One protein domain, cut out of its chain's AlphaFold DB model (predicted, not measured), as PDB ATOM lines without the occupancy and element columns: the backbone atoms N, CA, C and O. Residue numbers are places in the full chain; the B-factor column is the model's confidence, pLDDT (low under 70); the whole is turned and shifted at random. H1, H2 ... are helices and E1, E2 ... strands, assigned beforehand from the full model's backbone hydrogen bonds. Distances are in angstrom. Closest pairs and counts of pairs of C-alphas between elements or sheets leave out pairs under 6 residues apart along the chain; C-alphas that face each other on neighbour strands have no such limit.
ATOM      1  N   ILE A  36     121.881 235.535 173.390       92.44
ATOM      2  CA  ILE A  36     122.426 236.212 174.562       92.44
ATOM      3  C   ILE A  36     121.272 236.754 175.391       92.44
ATOM      4  O   ILE A  36     120.331 237.338 174.849       92.44
ATOM      5  N   ARG A  37     121.337 236.548 176.705       94.06
ATOM      6  CA  ARG A  37     120.428 237.172 177.665       94.06
ATOM      7  C   ARG A  37     121.216 237.728 178.841       94.06
ATOM      8  O   ARG A  37     121.977 236.998 179.472       94.06
ATOM      9  N   ALA A  38     120.996 239.002 179.138       94.50
ATOM     10  CA  ALA A  38     121.401 239.574 180.413       94.50
ATOM     11  C   ALA A  38     120.608 238.930 181.563       94.50
ATOM     12  O   ALA A  38     119.582 238.272 181.337       94.50
ATOM     13  N   GLY A  39     121.107 239.108 182.780       95.31
ATOM     14  CA  GLY A  39     120.408 238.706 183.987       95.31
ATOM     15  C   GLY A  39     119.165 239.557 184.199       95.31
ATOM     16  O   GLY A  39     119.156 240.749 183.893       95.31
ATOM     17  N   ASN A  40     118.110 238.959 184.740       95.81
ATOM     18  CA  ASN A  40     116.964 239.737 185.198       95.81
ATOM     19  C   ASN A  40     117.281 240.425 186.527       95.81
ATOM     20  O   ASN A  40     117.999 239.870 187.354       95.81
ATOM     21  N   GLY A  41     116.695 241.599 186.755       95.75
ATOM     22  CA  GLY A  41     116.702 242.227 188.074       95.75
ATOM     23  C   GLY A  41     115.909 241.409 189.097       95.75
ATOM     24  O   GLY A  41     114.912 240.754 188.775       95.75
ATOM     25  N   GLY A  42     116.366 241.455 190.338       94.94
ATOM     26  CA  GLY A  42     115.708 240.860 191.485       94.94
ATOM     27  C   GLY A  42     114.466 241.640 191.910       94.94
ATOM     28  O   GLY A  42     114.336 242.841 191.687       94.94
ATOM     29  N   LEU A  43     113.533 240.946 192.560       95.06
ATOM     30  CA  LEU A  43     112.317 241.567 193.090       95.06
ATOM     31  C   LEU A  43     112.594 242.230 194.441       95.06
ATOM     32  O   LEU A  43     113.179 241.607 195.327       95.06
ATOM     33  N   GLY A  44     112.129 243.467 194.602       94.31
ATOM     34  CA  GLY A  44     112.109 244.168 195.884       94.31
ATOM     35  C   GLY A  44     110.949 243.738 196.791       94.31
ATOM     36  O   GLY A  44     109.995 243.097 196.343       94.31
ATOM     37  N   ILE A  45     111.004 244.130 198.069       94.88
ATOM     38  CA  ILE A  45     109.897 243.943 199.020       94.88
ATOM     39  C   ILE A  45     109.297 245.303 199.374       94.88
ATOM     40  O   ILE A  45     109.877 246.060 200.151       94.88
ATOM     41  N   LEU A  46     108.085 245.568 198.880       92.06
ATOM     42  CA  LEU A  46     107.395 246.850 199.060       92.06
ATOM     43  C   LEU A  46     107.185 247.223 200.537       92.06
ATOM     44  O   LEU A  46     107.361 248.371 200.917       92.06
ATOM     45  N   ARG A  47     106.844 246.246 201.388       93.81
ATOM     46  CA  ARG A  47     106.508 246.490 202.805       93.81
ATOM     47  C   ARG A  47     107.681 247.007 203.639       93.81
ATOM     48  O   ARG A  47     107.448 247.669 204.641       93.81
ATOM     49  N   PHE A  48     108.908 246.677 203.243       91.06
ATOM     50  CA  PHE A  48     110.127 247.014 203.983       91.06
ATOM     51  C   PHE A  48     111.075 247.894 203.160       91.06
ATOM     52  O   PHE A  48     112.251 247.986 203.495       91.06
ATOM     53  N   ASN A  49     110.586 248.496 202.065       91.31
ATOM     54  CA  ASN A  49     111.405 249.220 201.086       91.31
ATOM     55  C   ASN A  49     112.656 248.432 200.645       91.31
ATOM     56  O   ASN A  49     113.722 249.002 200.430       91.31
ATOM     57  N   GLY A  50     112.532 247.106 200.538       93.44
ATOM     58  CA  GLY A  50     113.632 246.239 200.136       93.44
ATOM     59  C   GLY A  50     113.931 246.395 198.648       93.44
ATOM     60  O   GLY A  50     113.014 246.304 197.828       93.44
ATOM     61  N   LEU A  51     115.201 246.583 198.305       95.31
ATOM     62  CA  LEU A  51     115.708 246.737 196.945       95.31
ATOM     63  C   LEU A  51     116.188 245.385 196.410       95.31
ATOM     64  O   LEU A  51     117.036 244.723 197.014       95.31
ATOM     65  N   GLY A  52     115.625 244.971 195.274       95.12
ATOM     66  CA  GLY A  52     116.124 243.824 194.521       95.12
ATOM     67  C   GLY A  52     117.481 244.136 193.892       95.12
ATOM     68  O   GLY A  52     117.773 245.290 193.592       95.12
ATOM     69  N   GLY A  53     118.312 243.111 193.720       96.06
ATOM     70  CA  GLY A  53     119.636 243.274 193.130       96.06
ATOM     71  C   GLY A  53     119.554 243.394 191.614       96.06
ATOM     72  O   GLY A  53     118.667 242.813 190.988       96.06
ATOM     73  N   ASP A  54     120.487 244.113 191.005       96.00
ATOM     74  CA  ASP A  54     120.533 244.237 189.549       96.00
ATOM     75  C   ASP A  54     120.899 242.911 188.871       96.00
ATOM     76  O   ASP A  54     121.587 242.061 189.442       96.00
ATOM     77  N   GLY A  55     120.454 242.732 187.630       95.62
ATOM     78  CA  GLY A  55     120.883 241.612 186.799       95.62
ATOM     79  C   GLY A  55     122.342 241.747 186.353       95.62
ATOM     80  O   GLY A  55     122.874 242.852 186.219       95.62
ATOM     81  N   GLY A  56     122.992 240.612 186.106       96.06
ATOM     82  CA  GLY A  56     124.332 240.572 185.530       96.06
ATOM     83  C   GLY A  56     124.350 241.001 184.061       96.06
ATOM     84  O   GLY A  56     123.392 240.791 183.307       96.06
ATOM     85  N   ASN A  57     125.474 241.566 183.633       95.44
ATOM     86  CA  ASN A  57     125.730 241.973 182.257       95.44
ATOM     87  C   ASN A  57     126.434 240.860 181.475       95.44
ATOM     88  O   ASN A  57     127.068 239.969 182.041       95.44
ATOM     89  N   VAL A  58     126.343 240.929 180.145       93.94
ATOM     90  CA  VAL A  58     127.100 240.047 179.250       93.94
ATOM     91  C   VAL A  58     128.138 240.869 178.506       93.94
ATOM     92  O   VAL A  58     127.789 241.829 177.821       93.94
ATOM     93  N   TYR A  59     129.397 240.449 178.597       93.19
ATOM     94  CA  TYR A  59     130.510 241.085 177.904       93.19
ATOM     95  C   TYR A  59     131.116 240.152 176.864       93.19
ATOM     96  O   TYR A  59     131.274 238.945 177.075       93.19
ATOM     97  N   MET A  60     131.481 240.745 175.734       88.69
ATOM     98  CA  MET A  60     132.191 240.084 174.652       88.69
ATOM     99  C   MET A  60     133.572 240.698 174.548       88.69
ATOM    100  O   MET A  60     133.692 241.896 174.304       88.69
ATOM    101  N   ILE A  61     134.601 239.884 174.754       89.94
ATOM    102  CA  ILE A  61     135.986 240.342 174.683       89.94
ATOM    103  C   ILE A  61     136.638 239.693 173.477       89.94
ATOM    104  O   ILE A  61     136.764 238.471 173.413       89.94
ATOM    105  N   GLY A  62     137.046 240.527 172.530       87.38
ATOM    106  CA  GLY A  62     137.791 240.103 171.361       87.38
ATOM    107  C   GLY A  62     139.194 239.604 171.715       87.38
ATOM    108  O   GLY A  62     139.920 240.260 172.458       87.38
ATOM    109  N   GLN A  63     139.578 238.450 171.176       87.19
ATOM    110  CA  GLN A  63     140.909 237.868 171.266       87.19
ATOM    111  C   GLN A  63     141.505 237.730 169.858       87.19
ATOM    112  O   GLN A  63     140.890 237.088 169.009       87.19
ATOM    113  N   PRO A  64     142.711 238.276 169.612       82.88
ATOM    114  CA  PRO A  64     143.306 238.316 168.273       82.88
ATOM    115  C   PRO A  64     143.781 236.949 167.756       82.88
ATOM    116  O   PRO A  64     143.938 236.775 166.557       82.88
ATOM    117  N   ASN A  65     143.992 235.972 168.642       83.00
ATOM    118  CA  ASN A  65     144.546 234.656 168.295       83.00
ATOM    119  C   ASN A  65     143.518 233.526 168.458       83.00
ATOM    120  O   ASN A  65     143.888 232.405 168.804       83.00
ATOM    121  N   LEU A  66     142.226 233.826 168.313       81.25
ATOM    122  CA  LEU A  66     141.165 232.837 168.474       81.25
ATOM    123  C   LEU A  66     140.627 232.405 167.108       81.25
ATOM    124  O   LEU A  66     140.074 233.213 166.371       81.25
ATOM    125  N   ASP A  67     140.715 231.114 166.799       82.50
ATOM    126  CA  ASP A  67     140.164 230.576 165.555       82.50
ATOM    127  C   ASP A  67     138.651 230.333 165.659       82.50
ATOM    128  O   ASP A  67     138.138 229.837 166.669       82.50
ATOM    129  N   PHE A  68     137.922 230.540 164.557       80.25
ATOM    130  CA  PHE A  68     136.483 230.236 164.467       80.25
ATOM    131  C   PHE A  68     136.151 228.775 164.804       80.25
ATOM    132  O   PHE A  68     135.139 228.486 165.450       80.25
ATOM    133  N   ARG A  69     137.023 227.838 164.412       81.12
ATOM    134  CA  ARG A  69     136.873 226.407 164.724       81.12
ATOM    135  C   ARG A  69     136.975 226.149 166.226       81.12
ATOM    136  O   ARG A  69     136.225 225.335 166.763       81.12
ATOM    137  N   GLU A  70     137.886 226.839 166.904       81.94
ATOM    138  CA  GLU A  70     138.060 226.727 168.348       81.94
ATOM    139  C   GLU A  70     136.892 227.377 169.095       81.94
ATOM    140  O   GLU A  70     136.318 226.765 169.997       81.94
ATOM    141  N   MET A  71     136.456 228.558 168.655       82.12
ATOM    142  CA  MET A  71     135.282 229.239 169.198       82.12
ATOM    143  C   MET A  71     134.027 228.362 169.089       82.12
ATOM    144  O   MET A  71     133.295 228.182 170.065       82.12
ATOM    145  N   ARG A  72     133.828 227.695 167.946       81.19
ATOM    146  CA  ARG A  72     132.728 226.742 167.772       81.19
ATOM    147  C   ARG A  72     132.823 225.541 168.711       81.19
ATOM    148  O   ARG A  72     131.788 225.110 169.213       81.19
ATOM    149  N   LYS A  73     134.024 225.009 168.965       83.88
ATOM    150  CA  LYS A  73     134.226 223.933 169.953       83.88
ATOM    151  C   LYS A  73     133.862 224.403 171.362       83.88
ATOM    152  O   LYS A  73     133.129 223.698 172.049       83.88
ATOM    153  N   ARG A  74     134.285 225.608 171.762       82.38
ATOM    154  CA  ARG A  74     133.939 226.206 173.068       82.38
ATOM    155  C   ARG A  74     132.423 226.388 173.235       82.38
ATOM    156  O   ARG A  74     131.890 226.178 174.318       82.38
ATOM    157  N   LEU A  75     131.718 226.701 172.148       79.25
ATOM    158  CA  LEU A  75     130.261 226.896 172.120       79.25
ATOM    159  C   LEU A  75     129.452 225.627 171.801       79.25
ATOM    160  O   LEU A  75     128.219 225.689 171.745       79.25
ATOM    161  N   ALA A  76     130.103 224.483 171.566       68.56
ATOM    162  CA  ALA A  76     129.442 223.263 171.102       68.56
ATOM    163  C   ALA A  76     128.439 222.695 172.125       68.56
ATOM    164  O   ALA A  76     127.475 222.045 171.728       68.56
ATOM    165  N   GLY A  77     128.627 222.982 173.419       67.75
ATOM    166  CA  GLY A  77     127.714 222.561 174.486       67.75
ATOM    167  C   GLY A  77     126.416 223.371 174.545       67.75
ATOM    168  O   GLY A  77     125.338 222.806 174.714       67.75
ATOM    169  N   SER A  78     126.481 224.696 174.376       73.50
ATOM    170  CA  SER A  78     125.288 225.542 174.302       73.50
ATOM    171  C   SER A  78     125.604 226.895 173.661       73.50
ATOM    172  O   SER A  78     126.521 227.599 174.067       73.50
ATOM    173  N   ARG A  79     124.802 227.306 172.670       81.56
ATOM    174  CA  ARG A  79     124.890 228.638 172.029       81.56
ATOM    175  C   ARG A  79     124.173 229.732 172.830       81.56
ATOM    176  O   ARG A  79     123.747 230.741 172.264       81.56
ATOM    177  N   LYS A  80     123.946 229.482 174.119       87.50
ATOM    178  CA  LYS A  80     123.201 230.361 175.016       87.50
ATOM    179  C   LYS A  80     124.182 230.952 176.013       87.50
ATOM    180  O   LYS A  80     124.732 230.220 176.823       87.50
ATOM    181  N   ILE A  81     124.375 232.263 175.948       89.38
ATOM    182  CA  ILE A  81     125.151 232.998 176.946       89.38
ATOM    183  C   ILE A  81     124.139 233.710 177.831       89.38
ATOM    184  O   ILE A  81     123.336 234.508 177.338       89.38
ATOM    185  N   ARG A  82     124.138 233.381 179.120       92.06
ATOM    186  CA  ARG A  82     123.224 233.974 180.089       92.06
ATOM    187  C   ARG A  82     124.008 234.479 181.290       92.06
ATOM    188  O   ARG A  82     124.757 233.707 181.877       92.06
ATOM    189  N   ALA A  83     123.824 235.751 181.625       94.88
ATOM    190  CA  ALA A  83     124.339 236.318 182.866       94.88
ATOM    191  C   ALA A  83     123.441 235.951 184.059       94.88
ATOM    192  O   ALA A  83     122.279 235.569 183.880       94.88
ATOM    193  N   GLY A  84     123.994 236.034 185.266       95.81
ATOM    194  CA  GLY A  84     123.291 235.702 186.499       95.81
ATOM    195  C   GLY A  84     122.137 236.664 186.769       95.81
ATOM    196  O   GLY A  84     122.258 237.872 186.568       95.81
ATOM    197  N   ASP A  85     121.007 236.134 187.231       96.38
ATOM    198  CA  ASP A  85     119.888 236.962 187.680       96.38
ATOM    199  C   ASP A  85     120.237 237.620 189.034       96.38
ATOM    200  O   ASP A  85     120.946 237.039 189.859       96.38
ATOM    201  N   GLY A  86     119.737 238.831 189.267       95.69
ATOM    202  CA  GLY A  86     119.875 239.542 190.533       95.69
ATOM    203  C   GLY A  86     119.069 238.884 191.651       95.69
ATOM    204  O   GLY A  86     117.995 238.309 191.429       95.69
ATOM    205  N   GLN A  87     119.579 238.964 192.879       95.06
ATOM    206  CA  GLN A  87     118.921 238.348 194.028       95.06
ATOM    207  C   GLN A  87     117.644 239.101 194.415       95.06
ATOM    208  O   GLN A  87     117.534 240.321 194.275       95.06
ATOM    209  N   LYS A  88     116.658 238.371 194.940       94.19
ATOM    210  CA  LYS A  88     115.446 238.981 195.502       94.19
ATOM    211  C   LYS A  88     115.763 239.575 196.871       94.19
ATOM    212  O   LYS A  88     116.529 238.988 197.634       94.19
ATOM    213  N   ALA A  89     115.140 240.702 197.200       93.88
ATOM    214  CA  ALA A  89     115.178 241.228 198.555       93.88
ATOM    215  C   ALA A  89     114.501 240.235 199.511       93.88
ATOM    216  O   ALA A  89     113.481 239.624 199.177       93.88
ATOM    217  N   LEU A  90     115.074 240.077 200.702       92.00
ATOM    218  CA  LEU A  90     114.555 239.227 201.772       92.00
ATOM    219  C   LEU A  90     114.272 240.084 203.006       92.00
ATOM    220  O   LEU A  90     114.878 241.133 203.196       92.00
ATOM    221  N   HIS A  91     113.394 239.618 203.893       89.44
ATOM    222  CA  HIS A  91     113.135 240.310 205.164       89.44
ATOM    223  C   HIS A  91     114.417 240.497 205.993       89.44
ATOM    224  O   HIS A  91     114.598 241.503 206.667       89.44
ATOM    225  N   THR A  92     115.324 239.523 205.927       90.94
ATOM    226  CA  THR A  92     116.625 239.550 206.604       90.94
ATOM    227  C   THR A  92     117.686 240.348 205.845       90.94
ATOM    228  O   THR A  92     118.688 240.734 206.439       90.94
ATOM    229  N   LYS A  93     117.485 240.597 204.546       88.12
ATOM    230  CA  LYS A  93     118.439 241.270 203.657       88.12
ATOM    231  C   LYS A  93     117.689 242.213 202.720       88.12
ATOM    232  O   LYS A  93     117.261 241.825 201.633       88.12
ATOM    233  N   LEU A  94     117.527 243.453 203.180       89.38
ATOM    234  CA  LEU A  94     116.754 244.482 202.481       89.38
ATOM    235  C   LEU A  94     117.435 244.980 201.202       89.38
ATOM    236  O   LEU A  94     116.739 245.432 200.303       89.38
ATOM    237  N   VAL A  95     118.764 244.881 201.104       92.62
ATOM    238  CA  VAL A  95     119.525 245.203 199.889       92.62
ATOM    239  C   VAL A  95     120.094 243.913 199.319       92.62
ATOM    240  O   VAL A  95     120.977 243.291 199.915       92.62
ATOM    241  N   ALA A  96     119.543 243.482 198.190       93.81
ATOM    242  CA  ALA A  96     119.962 242.257 197.534       93.81
ATOM    243  C   ALA A  96     121.201 242.454 196.646       93.81
ATOM    244  O   ALA A  96     121.543 243.560 196.233       93.81
ATOM    245  N   GLU A  97     121.898 241.352 196.383       95.00
ATOM    246  CA  GLU A  97     123.140 241.343 195.610       95.00
ATOM    247  C   GLU A  97     122.889 241.327 194.106       95.00
ATOM    248  O   GLU A  97     121.931 240.718 193.615       95.00
ATOM    249  N   ARG A  98     123.805 241.977 193.386       96.06
ATOM    250  CA  ARG A  98     123.849 241.980 191.928       96.06
ATOM    251  C   ARG A  98     124.183 240.585 191.393       96.06
ATOM    252  O   ARG A  98     124.999 239.873 191.972       96.06
ATOM    253  N   GLY A  99     123.551 240.219 190.281       95.19
ATOM    254  CA  GLY A  99     123.808 238.974 189.566       95.19
ATOM    255  C   GLY A  99     125.196 238.937 188.921       95.19
ATOM    256  O   GLY A  99     125.776 239.971 188.588       95.19
ATOM    257  N   GLU A 100     125.727 237.730 188.741       96.00
ATOM    258  CA  GLU A 100     127.063 237.514 188.181       96.00
ATOM    259  C   GLU A 100     127.149 237.932 186.705       96.00
ATOM    260  O   GLU A 100     126.279 237.607 185.890       96.00
ATOM    261  N   ASP A 101     128.232 238.620 186.350       94.81
ATOM    262  CA  ASP A 101     128.516 238.999 184.969       94.81
ATOM    263  C   ASP A 101     129.033 237.798 184.166       94.81
ATOM    264  O   ASP A 101     129.901 237.052 184.618       94.81
ATOM    265  N   ALA A 102     128.541 237.630 182.938       90.94
ATOM    266  CA  ALA A 102     129.020 236.591 182.031       90.94
ATOM    267  C   ALA A 102     130.001 237.181 181.013       90.94
ATOM    268  O   ALA A 102     129.633 238.016 180.185       90.94
ATOM    269  N   VAL A 103     131.247 236.706 181.037       89.25
ATOM    270  CA  VAL A 103     132.289 237.109 180.084       89.25
ATOM    271  C   VAL A 103     132.518 235.985 179.081       89.25
ATOM    272  O   VAL A 103     132.764 234.841 179.455       89.25
ATOM    273  N   SER A 104     132.426 236.297 177.789       83.62
ATOM    274  CA  SER A 104     132.729 235.356 176.708       83.62
ATOM    275  C   SER A 104     133.796 235.919 175.778       83.62
ATOM    276  O   SER A 104     133.790 237.104 175.446       83.62
ATOM    277  N   LEU A 105     134.715 235.049 175.362       81.12
ATOM    278  CA  LEU A 105     135.819 235.375 174.462       81.12
ATOM    279  C   LEU A 105     135.370 235.216 173.006       81.12
ATOM    280  O   LEU A 105     134.740 234.215 172.660       81.12
ATOM    281  N   TRP A 106     135.702 236.197 172.173       78.25
ATOM    282  CA  TRP A 106     135.295 236.299 170.773       78.25
ATOM    283  C   TRP A 106     136.488 236.455 169.846       78.25
ATOM    284  O   TRP A 106     137.552 236.882 170.270       78.25
ATOM    285  N   VAL A 107     136.298 236.100 168.580       76.75
ATOM    286  CA  VAL A 107     137.282 236.332 167.516       76.75
ATOM    287  C   VAL A 107     137.170 237.794 167.066       76.75
ATOM    288  O   VAL A 107     136.044 238.285 166.946       76.75
ATOM    289  N   VAL A 108     138.305 238.474 166.871       65.69
ATOM    290  CA  VAL A 108     138.396 239.831 166.287       65.69
ATOM    291  C   VAL A 108     138.785 239.736 164.826       65.69
ATOM    292  O   VAL A 108     139.678 238.914 164.532       65.69
TER     293      VAL A 108
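This is residues 36 to 108 of the 108 residues of the protein "Obg domain-containing protein" of Ascaris lumbricoides (UniProt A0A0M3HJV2). With little regular structure, this is a rod of two long unnamed loops side by side, residues 36 to 57 folding back near Arg 47 and residues 83 to 101 near Thr 92, with the strand pair E1 and E3 and the short H1 towards the other end. Of 73 printed residues, 22 are in named elements, in the order E1, H1, E2, E3, class mixed. The whole is only just loose, close to extended, with a radius of gyration of the C-alphas of 16.6 A and spans of 52 by 21 by 15 A.

After residues 36 to 57 comes E1, residues 58 to 63, 16.1 A long, from C-alpha 58 at (127.100, 240.047, 179.250). H1 is residues 68 to 74, 9.8 A, and E2 residues 80 to 82. E3, residues 102 to 107, 16.7 A, ends at C-alpha 107 (137.282, 236.332, 167.516).

E1 and E3 are parallel neighbours at 31 degrees; N 59 and O 102 are 2.9 A apart, within hydrogen-bond range. E2 pairs with no named strand, but its residues 81 to 82 pair parallel with residues 36 to 37. The closest C-alphas of H1 and E3, Phe 68 and Val 107, are 6.9 A apart. H1 and E2 are apart. In H1 every O i to N i+4 pair is within hydrogen-bond range.

The farthest C-alphas, Arg 47 and Asn 65, are 52.7 A apart. The printed part has no cut; the link E2 to E3 is long. Residues 76 to 77 and 108 are under pLDDT 70.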